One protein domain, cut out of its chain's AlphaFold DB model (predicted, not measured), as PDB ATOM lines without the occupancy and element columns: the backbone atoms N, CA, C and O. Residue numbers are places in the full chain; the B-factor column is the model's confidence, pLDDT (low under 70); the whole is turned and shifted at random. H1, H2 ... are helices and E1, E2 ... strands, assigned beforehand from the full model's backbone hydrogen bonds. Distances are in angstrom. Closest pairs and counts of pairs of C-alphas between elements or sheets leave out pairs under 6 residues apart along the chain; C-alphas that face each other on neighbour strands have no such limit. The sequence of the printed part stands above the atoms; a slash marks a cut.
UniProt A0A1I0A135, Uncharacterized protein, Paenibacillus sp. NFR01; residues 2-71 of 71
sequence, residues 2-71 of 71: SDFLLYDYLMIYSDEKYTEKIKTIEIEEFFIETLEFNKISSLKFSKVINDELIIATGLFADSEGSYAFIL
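This is residues 2 to 71 of the 71 residues of an uncharacterized protein of Paenibacillus sp. NFR01 (UniProt A0A1I0A135). With little regular structure, this is a small three-strand sheet, E1 E2 E3, a meander with each strand the antiparallel neighbour of the one before, and one helix, H1, over one face. Long stretches with no named element, residues 2 to 23 before H1 and residues 58 to 71 after E3, make up the two ends of the printed part, and residues 2 to 7 stick out. The 70 printed residues hold H1, E1, E2, E3 in that order, 27 residues of mixed class, only just loose, close to compact: radius of gyration of the C-alphas 13.6 A, spans 38 by 35 by 20 A.

Find C-alpha 44 at (165.215, 177.070, 182.212), where E2, residues 44 to 49, begins its 16.2 A. E1 is residues 38 to 41, 9.3 A; E3, residues 52 to 57, runs 16.1 A to (166.471, 174.589, 178.490). H1, residues 24 to 34, spans 15.0 A.

In hairpin E1 and E2, find N 38 and O 46 at 2.8 A; in hairpin E2 and E3, N 54 and O 47 at 2.8 A. H1, with every O i to N i+4 pair within hydrogen-bond range, is on the sheet at height 10.1 A; its closest C-alphas to E1 are Ile 32 and Asn 38, 6.3 A.

The C-alphas farthest apart, Ser 2 and Lys 17, are 41.4 A apart. The printed part has no cut, its three links are tight, and pLDDT is under 70 at residues 2 to 22 and 61 to 71.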
ATOM      1  N   SER A   2     175.362 153.812 179.461       45.47
ATOM      2  CA  SER A   2     175.084 155.230 179.239       45.47
ATOM      3  C   SER A   2     173.618 155.330 178.851       45.47
ATOM      4  O   SER A   2     173.254 154.903 177.755       45.47
ATOM      5  N   ASP A   3     172.790 155.822 179.764       50.94
ATOM      6  CA  ASP A   3     171.428 156.222 179.437       50.94
ATOM      7  C   ASP A   3     171.533 157.316 178.368       50.94
ATOM      8  O   ASP A   3     171.967 158.436 178.638       50.94
ATOM      9  N   PHE A   4     171.244 156.957 177.116       47.34
ATOM     10  CA  PHE A   4     171.087 157.922 176.037       47.34
ATOM     11  C   PHE A   4     169.846 158.748 176.379       47.34
ATOM     12  O   PHE A   4     168.723 158.333 176.107       47.34
ATOM     13  N   LEU A   5     170.045 159.898 177.024       50.28
ATOM     14  CA  LEU A   5     169.026 160.935 177.107       50.28
ATOM     15  C   LEU A   5     168.780 161.412 175.675       50.28
ATOM     16  O   LEU A   5     169.575 162.164 175.111       50.28
ATOM     17  N   LEU A   6     167.724 160.889 175.053       48.44
ATOM     18  CA  LEU A   6     167.231 161.400 173.785       48.44
ATOM     19  C   LEU A   6     166.622 162.770 174.080       48.44
ATOM     20  O   LEU A   6     165.522 162.872 174.613       48.44
ATOM     21  N   TYR A   7     167.389 163.818 173.810       55.22
ATOM     22  CA  TYR A   7     166.885 165.179 173.850       55.22
ATOM     23  C   TYR A   7     166.132 165.446 172.550       55.22
ATOM     24  O   TYR A   7     166.726 165.422 171.471       55.22
ATOM     25  N   ASP A   8     164.838 165.724 172.655       60.34
ATOM     26  CA  ASP A   8     164.096 166.314 171.551       60.34
ATOM     27  C   ASP A   8     164.457 167.800 171.465       60.34
ATOM     28  O   ASP A   8     164.248 168.572 172.404       60.34
ATOM     29  N   TYR A   9     165.039 168.206 170.336       61.25
ATOM     30  CA  TYR A   9     165.387 169.600 170.076       61.25
ATOM     31  C   TYR A   9     164.293 170.257 169.243       61.25
ATOM     32  O   TYR A   9     164.021 169.848 168.115       61.25
ATOM     33  N   LEU A  10     163.701 171.325 169.776       61.28
ATOM     34  CA  LEU A  10     162.836 172.216 169.013       61.28
ATOM     35  C   LEU A  10     163.651 173.438 168.578       61.28
ATOM     36  O   LEU A  10     164.048 174.253 169.410       61.28
ATOM     37  N   MET A  11     163.897 173.575 167.275       58.25
ATOM     38  CA  MET A  11     164.504 174.785 166.722       58.25
ATOM     39  C   MET A  11     163.422 175.832 166.472       58.25
ATOM     40  O   MET A  11     162.628 175.709 165.541       58.25
ATOM     41  N   ILE A  12     163.395 176.868 167.306       60.34
ATOM     42  CA  ILE A  12     162.532 178.030 167.098       60.34
ATOM     43  C   ILE A  12     163.331 179.035 166.268       60.34
ATOM     44  O   ILE A  12     164.149 179.782 166.802       60.34
ATOM     45  N   TYR A  13     163.130 179.011 164.948       55.44
ATOM     46  CA  TYR A  13     163.667 180.036 164.060       55.44
ATOM     47  C   TYR A  13     162.770 181.268 164.104       55.44
ATOM     48  O   TYR A  13     161.567 181.190 163.856       55.44
ATOM     49  N   SER A  14     163.386 182.411 164.351       47.78
ATOM     50  CA  SER A  14     162.875 183.677 163.852       47.78
ATOM     51  C   SER A  14     163.083 183.708 162.330       47.78
ATOM     52  O   SER A  14     164.164 183.351 161.869       47.78
ATOM     53  N   ASP A  15     162.057 184.048 161.545       45.53
ATOM     54  CA  ASP A  15     162.126 184.060 160.071       45.53
ATOM     55  C   ASP A  15     163.231 184.992 159.509       45.53
ATOM     56  O   ASP A  15     163.877 185.731 160.252       45.53
ATOM     57  N   GLU A  16     163.427 185.002 158.182       49.53
ATOM     58  CA  GLU A  16     164.441 185.821 157.483       49.53
ATOM     59  C   GLU A  16     164.398 187.336 157.810       49.53
ATOM     60  O   GLU A  16     165.386 188.042 157.589       49.53
ATOM     61  N   LYS A  17     163.289 187.862 158.350       48.12
ATOM     62  CA  LYS A  17     163.157 189.252 158.829       48.12
ATOM     63  C   LYS A  17     163.461 189.425 160.316       48.12
ATOM     64  O   LYS A  17     163.745 190.547 160.730       48.12
ATOM     65  N   TYR A  18     163.402 188.357 161.104       50.03
ATOM     66  CA  TYR A  18     163.688 188.341 162.540       50.03
ATOM     67  C   TYR A  18     165.025 187.660 162.870       50.03
ATOM     68  O   TYR A  18     165.257 187.297 164.023       50.03
ATOM     69  N   THR A  19     165.924 187.553 161.884       48.31
ATOM     70  CA  THR A  19     167.307 187.028 161.950       48.31
ATOM     71  C   THR A  19     168.158 187.582 163.109       48.31
ATOM     72  O   THR A  19     169.262 187.116 163.368       48.31
ATOM     73  N   GLU A  20     167.649 188.529 163.888       48.81
ATOM     74  CA  GLU A  20     168.311 189.096 165.046       48.81
ATOM     75  C   GLU A  20     167.479 188.885 166.315       48.81
ATOM     76  O   GLU A  20     166.754 189.766 166.765       48.81
ATOM     77  N   LYS A  21     167.691 187.717 166.935       55.34
ATOM     78  CA  LYS A  21     167.514 187.461 168.374       55.34
ATOM     79  C   LYS A  21     166.062 187.551 168.861       55.34
ATOM     80  O   LYS A  21     165.574 188.630 169.183       55.34
ATOM     81  N   ILE A  22     165.426 186.397 169.087       61.03
ATOM     82  CA  ILE A  22     164.323 186.359 170.059       61.03
ATOM     83  C   ILE A  22     164.912 186.827 171.384       61.03
ATOM     84  O   ILE A  22     165.882 186.241 171.883       61.03
ATOM     85  N   LYS A  23     164.389 187.924 171.933       70.75
ATOM     86  CA  LYS A  23     164.903 188.415 173.208       70.75
ATOM     87  C   LYS A  23     164.590 187.352 174.250       70.75
ATOM     88  O   LYS A  23     163.493 186.808 174.274       70.75
ATOM     89  N   THR A  24     165.529 187.091 175.157       75.56
ATOM     90  CA  THR A  24     165.324 186.147 176.267       75.56
ATOM     91  C   THR A  24     163.997 186.389 176.991       75.56
ATOM     92  O   THR A  24     163.344 185.428 177.379       75.56
ATOM     93  N   ILE A  25     163.572 187.653 177.101       81.19
ATOM     94  CA  ILE A  25     162.285 188.028 177.692       81.19
ATOM     95  C   ILE A  25     161.078 187.459 176.932       81.19
ATOM     96  O   ILE A  25     160.195 186.910 177.569       81.19
ATOM     97  N   GLU A  26     161.067 187.492 175.598       82.62
ATOM     98  CA  GLU A  26     159.942 187.015 174.776       82.62
ATOM     99  C   GLU A  26     159.802 185.488 174.868       82.62
ATOM    100  O   GLU A  26     158.697 184.958 174.956       82.62
ATOM    101  N   ILE A  27     160.929 184.766 174.910       84.44
ATOM    102  CA  ILE A  27     160.936 183.319 175.172       84.44
ATOM    103  C   ILE A  27     160.448 183.018 176.586       84.44
ATOM    104  O   ILE A  27     159.650 182.103 176.776       84.44
ATOM    105  N   GLU A  28     160.920 183.763 177.586       89.19
ATOM    106  CA  GLU A  28     160.493 183.557 178.968       89.19
ATOM    107  C   GLU A  28     158.990 183.808 179.134       89.19
ATOM    108  O   GLU A  28     158.309 182.968 179.719       89.19
ATOM    109  N   GLU A  29     158.467 184.894 178.565       89.88
ATOM    110  CA  GLU A  29     157.034 185.207 178.546       89.88
ATOM    111  C   GLU A  29     156.238 184.113 177.831       89.88
ATOM    112  O   GLU A  29     155.258 183.618 178.376       89.88
ATOM    113  N   PHE A  30     156.686 183.633 176.668       89.19
ATOM    114  CA  PHE A  30     156.006 182.542 175.970       89.19
ATOM    115  C   PHE A  30     155.926 181.258 176.814       89.19
ATOM    116  O   PHE A  30     154.853 180.659 176.943       89.19
ATOM    117  N   PHE A  31     157.034 180.838 177.434       92.25
ATOM    118  CA  PHE A  31     157.043 179.639 178.276       92.25
ATOM    119  C   PHE A  31     156.167 179.791 179.521       92.25
ATOM    120  O   PHE A  31     155.485 178.839 179.896       92.25
ATOM    121  N   ILE A  32     156.172 180.963 180.156       93.56
ATOM    122  CA  ILE A  32     155.445 181.203 181.408       93.56
ATOM    123  C   ILE A  32     153.961 181.460 181.146       93.56
ATOM    124  O   ILE A  32     153.112 180.850 181.787       93.56
ATOM    125  N   GLU A  33     153.637 182.352 180.215       95.69
ATOM    126  CA  GLU A  33     152.276 182.853 180.016       95.69
ATOM    127  C   GLU A  33     151.473 182.000 179.039       95.69
ATOM    128  O   GLU A  33     150.281 181.795 179.243       95.69
ATOM    129  N   THR A  34     152.108 181.490 177.977       93.31
ATOM    130  CA  THR A  34     151.403 180.714 176.943       93.31
ATOM    131  C   THR A  34     151.468 179.219 177.216       93.31
ATOM    132  O   THR A  34     150.459 178.524 177.122       93.31
ATOM    133  N   LEU A  35     152.657 178.705 177.542       93.44
ATOM    134  CA  LEU A  35     152.843 177.276 177.801       93.44
ATOM    135  C   LEU A  35     152.636 176.896 179.270       93.44
ATOM    136  O   LEU A  35     152.604 175.701 179.571       93.44
ATOM    137  N   GLU A  36     152.482 177.869 180.171       96.38
ATOM    138  CA  GLU A  36     152.279 177.667 181.614       96.38
ATOM    139  C   GLU A  36     153.362 176.781 182.258       96.38
ATOM    140  O   GLU A  36     153.086 175.911 183.090       96.38
ATOM    141  N   PHE A  37     154.612 176.945 181.829       96.56
ATOM    142  CA  PHE A  37     155.754 176.360 182.517       96.56
ATOM    143  C   PHE A  37     156.121 177.203 183.742       96.56
ATOM    144  O   PHE A  37     156.026 178.429 183.753       96.56
ATOM    145  N   ASN A  38     156.651 176.541 184.764       96.75
ATOM    146  CA  ASN A  38     157.271 177.206 185.899       96.75
ATOM    147  C   ASN A  38     158.705 177.599 185.543       96.75
ATOM    148  O   ASN A  38     159.491 176.773 185.070       96.75
ATOM    149  N   LYS A  39     159.077 178.853 185.810       95.12
ATOM    150  CA  LYS A  39     160.461 179.309 185.657       95.12
ATOM    151  C   LYS A  39     161.330 178.742 186.780       95.12
ATOM    152  O   LYS A  39     161.049 178.964 187.954       95.12
ATOM    153  N   ILE A  40     162.411 178.054 186.413       95.31
ATOM    154  CA  ILE A  40     163.447 177.592 187.350       95.31
ATOM    155  C   ILE A  40     164.570 178.629 187.427       95.31
ATOM    156  O   ILE A  40     164.980 179.042 188.508       95.31
ATOM    157  N   SER A  41     165.085 179.044 186.269       91.62
ATOM    158  CA  SER A  41     166.134 180.058 186.128       91.62
ATOM    159  C   SER A  41     166.027 180.728 184.759       91.62
ATOM    160  O   SER A  41     165.090 180.455 184.008       91.62
ATOM    161  N   SER A  42     166.966 181.612 184.410       87.44
ATOM    162  CA  SER A  42     166.992 182.168 183.053       87.44
ATOM    163  C   SER A  42     167.109 181.045 182.021       87.44
ATOM    164  O   SER A  42     167.923 180.137 182.205       87.44
ATOM    165  N   LEU A  43     166.247 181.091 180.999       86.81
ATOM    166  CA  LEU A  43     166.124 180.076 179.945       86.81
ATOM    167  C   LEU A  43     165.925 178.631 180.442       86.81
ATOM    168  O   LEU A  43     166.183 177.694 179.693       86.81
ATOM    169  N   LYS A  44     165.470 178.414 181.682       91.44
ATOM    170  CA  LYS A  44     165.215 177.070 182.212       91.44
ATOM    171  C   LYS A  44     163.848 176.994 182.862       91.44
ATOM    172  O   LYS A  44     163.556 177.740 183.800       91.44
ATOM    173  N   PHE A  45     163.050 176.035 182.413       94.62
ATOM    174  CA  PHE A  45     161.650 175.916 182.791       94.62
ATOM    175  C   PHE A  45     161.259 174.463 183.049       94.62
ATOM    176  O   PHE A  45     161.881 173.542 182.514       94.62
ATOM    177  N   SER A  46     160.206 174.259 183.840       96.75
ATOM    178  CA  SER A  46     159.613 172.942 184.063       96.75
ATOM    179  C   SER A  46     158.093 172.937 184.002       96.75
ATOM    180  O   SER A  46     157.424 173.873 184.442       96.75
ATOM    181  N   LYS A  47     157.539 171.831 183.512       96.50
ATOM    182  CA  LYS A  47     156.108 171.528 183.582       96.50
ATOM    183  C   LYS A  47     155.926 170.029 183.772       96.50
ATOM    184  O   LYS A  47     156.701 169.246 183.234       96.50
ATOM    185  N   VAL A  48     154.919 169.640 184.549       95.00
ATOM    186  CA  VAL A  48     154.484 168.240 184.609       95.00
ATOM    187  C   VAL A  48     153.416 168.043 183.542       95.00
ATOM    188  O   VAL A  48     152.417 168.762 183.537       95.00
ATOM    189  N   ILE A  49     153.639 167.104 182.626       93.12
ATOM    190  CA  ILE A  49     152.702 166.747 181.558       93.12
ATOM    191  C   ILE A  49     152.501 165.237 181.630       93.12
ATOM    192  O   ILE A  49     153.470 164.497 181.538       93.12
ATOM    193  N   ASN A  50     151.258 164.779 181.810       94.44
ATOM    194  CA  ASN A  50     150.927 163.352 181.956       94.44
ATOM    195  C   ASN A  50     151.783 162.631 183.020       94.44
ATOM    196  O   ASN A  50     152.331 161.567 182.756       94.44
ATOM    197  N   ASP A  51     151.924 163.242 184.200       93.00
ATOM    198  CA  ASP A  51     152.764 162.765 185.315       93.00
ATOM    199  C   ASP A  51     154.280 162.693 185.029       93.00
ATOM    200  O   ASP A  51     155.056 162.267 185.886       93.00
ATOM    201  N   GLU A  52     154.736 163.194 183.877       92.69
ATOM    202  CA  GLU A  52     156.151 163.279 183.518       92.69
ATOM    203  C   GLU A  52     156.697 164.700 183.691       92.69
ATOM    204  O   GLU A  52     156.085 165.689 183.280       92.69
ATOM    205  N   LEU A  53     157.879 164.812 184.303       92.44
ATOM    206  CA  LEU A  53     158.585 166.084 184.444       92.44
ATOM    207  C   LEU A  53     159.290 166.441 183.131       92.44
ATOM    208  O   LEU A  53     160.310 165.849 182.785       92.44
ATOM    209  N   ILE A  54     158.796 167.477 182.460       92.62
ATOM    210  CA  ILE A  54     159.414 168.046 181.265       92.62
ATOM    211  C   ILE A  54     160.295 169.227 181.665       92.62
ATOM    212  O   ILE A  54     159.846 170.140 182.363       92.62
ATOM    213  N   ILE A  55     161.546 169.220 181.199       92.06
ATOM    214  CA  ILE A  55     162.507 170.309 181.389       92.06
ATOM    215  C   ILE A  55     162.826 170.933 180.035       92.06
ATOM    216  O   ILE A  55     163.362 170.267 179.153       92.06
ATOM    217  N   ALA A  56     162.559 172.229 179.900       88.81
ATOM    218  CA  ALA A  56     162.966 173.015 178.742       88.81
ATOM    219  C   ALA A  56     164.178 173.878 179.110       88.81
ATOM    220  O   ALA A  56     164.150 174.595 180.114       88.81
ATOM    221  N   THR A  57     165.246 173.795 178.313       86.12
ATOM    222  CA  THR A  57     166.471 174.589 178.490       86.12
ATOM    223  C   THR A  57     166.802 175.298 177.183       86.12
ATOM    224  O   THR A  57     166.996 174.646 176.162       86.12
ATOM    225  N   GLY A  58     166.854 176.626 177.209       79.25
ATOM    226  CA  GLY A  58     167.298 177.433 176.078       79.25
ATOM    227  C   GLY A  58     168.822 177.457 175.969       79.25
ATOM    228  O   GLY A  58     169.530 177.469 176.975       79.25
ATOM    229  N   LEU A  59     169.319 177.491 174.733       74.81
ATOM    230  CA  LEU A  59     170.731 177.686 174.419       74.81
ATOM    231  C   LEU A  59     170.956 179.139 174.001       74.81
ATOM    232  O   LEU A  59     170.205 179.681 173.189       74.81
ATOM    233  N   PHE A  60     171.989 179.770 174.559       70.31
ATOM    234  CA  PHE A  60     172.399 181.096 174.114       70.31
ATOM    235  C   PHE A  60     173.009 180.996 172.716       70.31
ATOM    236  O   PHE A  60     173.898 180.179 172.484       70.31
ATOM    237  N   ALA A  61     172.538 181.844 171.808       66.38
ATOM    238  CA  ALA A  61     173.223 182.073 170.548       66.38
ATOM    239  C   ALA A  61     174.438 182.983 170.776       66.38
ATOM    240  O   ALA A  61     174.407 183.859 171.649       66.38
ATOM    241  N   ASP A  62     175.500 182.787 169.997       64.06
ATOM    242  CA  ASP A  62     176.635 183.708 169.986       64.06
ATOM    243  C   ASP A  62     176.282 185.052 169.312       64.06
ATOM    244  O   ASP A  62     175.138 185.319 168.925       64.06
ATOM    245  N   SER A  63     177.266 185.949 169.196       62.72
ATOM    246  CA  SER A  63     177.072 187.266 168.575       62.72
ATOM    247  C   SER A  63     176.632 187.205 167.110       62.72
ATOM    248  O   SER A  63     176.101 188.200 166.618       62.72
ATOM    249  N   GLU A  64     176.842 186.069 166.445       63.25
ATOM    250  CA  GLU A  64     176.483 185.809 165.048       63.25
ATOM    251  C   GLU A  64     175.159 185.040 164.922       63.25
ATOM    252  O   GLU A  64     174.707 184.759 163.816       63.25
ATOM    253  N   GLY A  65     174.502 184.728 166.045       56.75
ATOM    254  CA  GLY A  65     173.262 183.960 166.048       56.75
ATOM    255  C   GLY A  65     173.478 182.449 165.927       56.75
ATOM    256  O   GLY A  65     172.509 181.719 165.734       56.75
ATOM    257  N   SER A  66     174.713 181.954 166.057       58.06
ATOM    258  CA  SER A  66     174.997 180.521 166.006       58.06
ATOM    259  C   SER A  66     174.689 179.859 167.349       58.06
ATOM    260  O   SER A  66     175.137 180.294 168.408       58.06
ATOM    261  N   TYR A  67     173.934 178.761 167.302       56.88
ATOM    262  CA  TYR A  67     173.466 178.013 168.479       56.88
ATOM    263  C   TYR A  67     174.413 176.873 168.902       56.88
ATOM    264  O   TYR A  67     174.160 176.191 169.892       56.88
ATOM    265  N   ALA A  68     175.501 176.653 168.153       51.41
ATOM    266  CA  ALA A  68     176.430 175.530 168.312       51.41
ATOM    267  C   ALA A  68     177.733 175.905 169.048       51.41
ATOM    268  O   ALA A  68     178.770 175.297 168.802       51.41
ATOM    269  N   PHE A  69     177.715 176.903 169.940       49.34
ATOM    270  CA  PHE A  69     178.933 177.327 170.651       49.34
ATOM    271  C   PHE A  69     179.301 176.429 171.850       49.34
ATOM    272  O   PHE A  69     180.258 176.705 172.568       49.34
ATOM    273  N   ILE A  70     178.550 175.351 172.091       42.78
ATOM    274  CA  ILE A  70     178.846 174.377 173.145       42.78
ATOM    275  C   ILE A  70     178.782 172.966 172.549       42.78
ATOM    276  O   ILE A  70     177.740 172.313 172.593       42.78
ATOM    277  N   LEU A  71     179.913 172.519 171.999       40.34
ATOM    278  CA  LEU A  71     180.346 171.119 171.964       40.34
ATOM    279  C   LEU A  71     181.821 171.057 172.365       40.34
ATOM    280  O   LEU A  71     182.613 171.837 171.792       40.34
TER     281      LEU A  71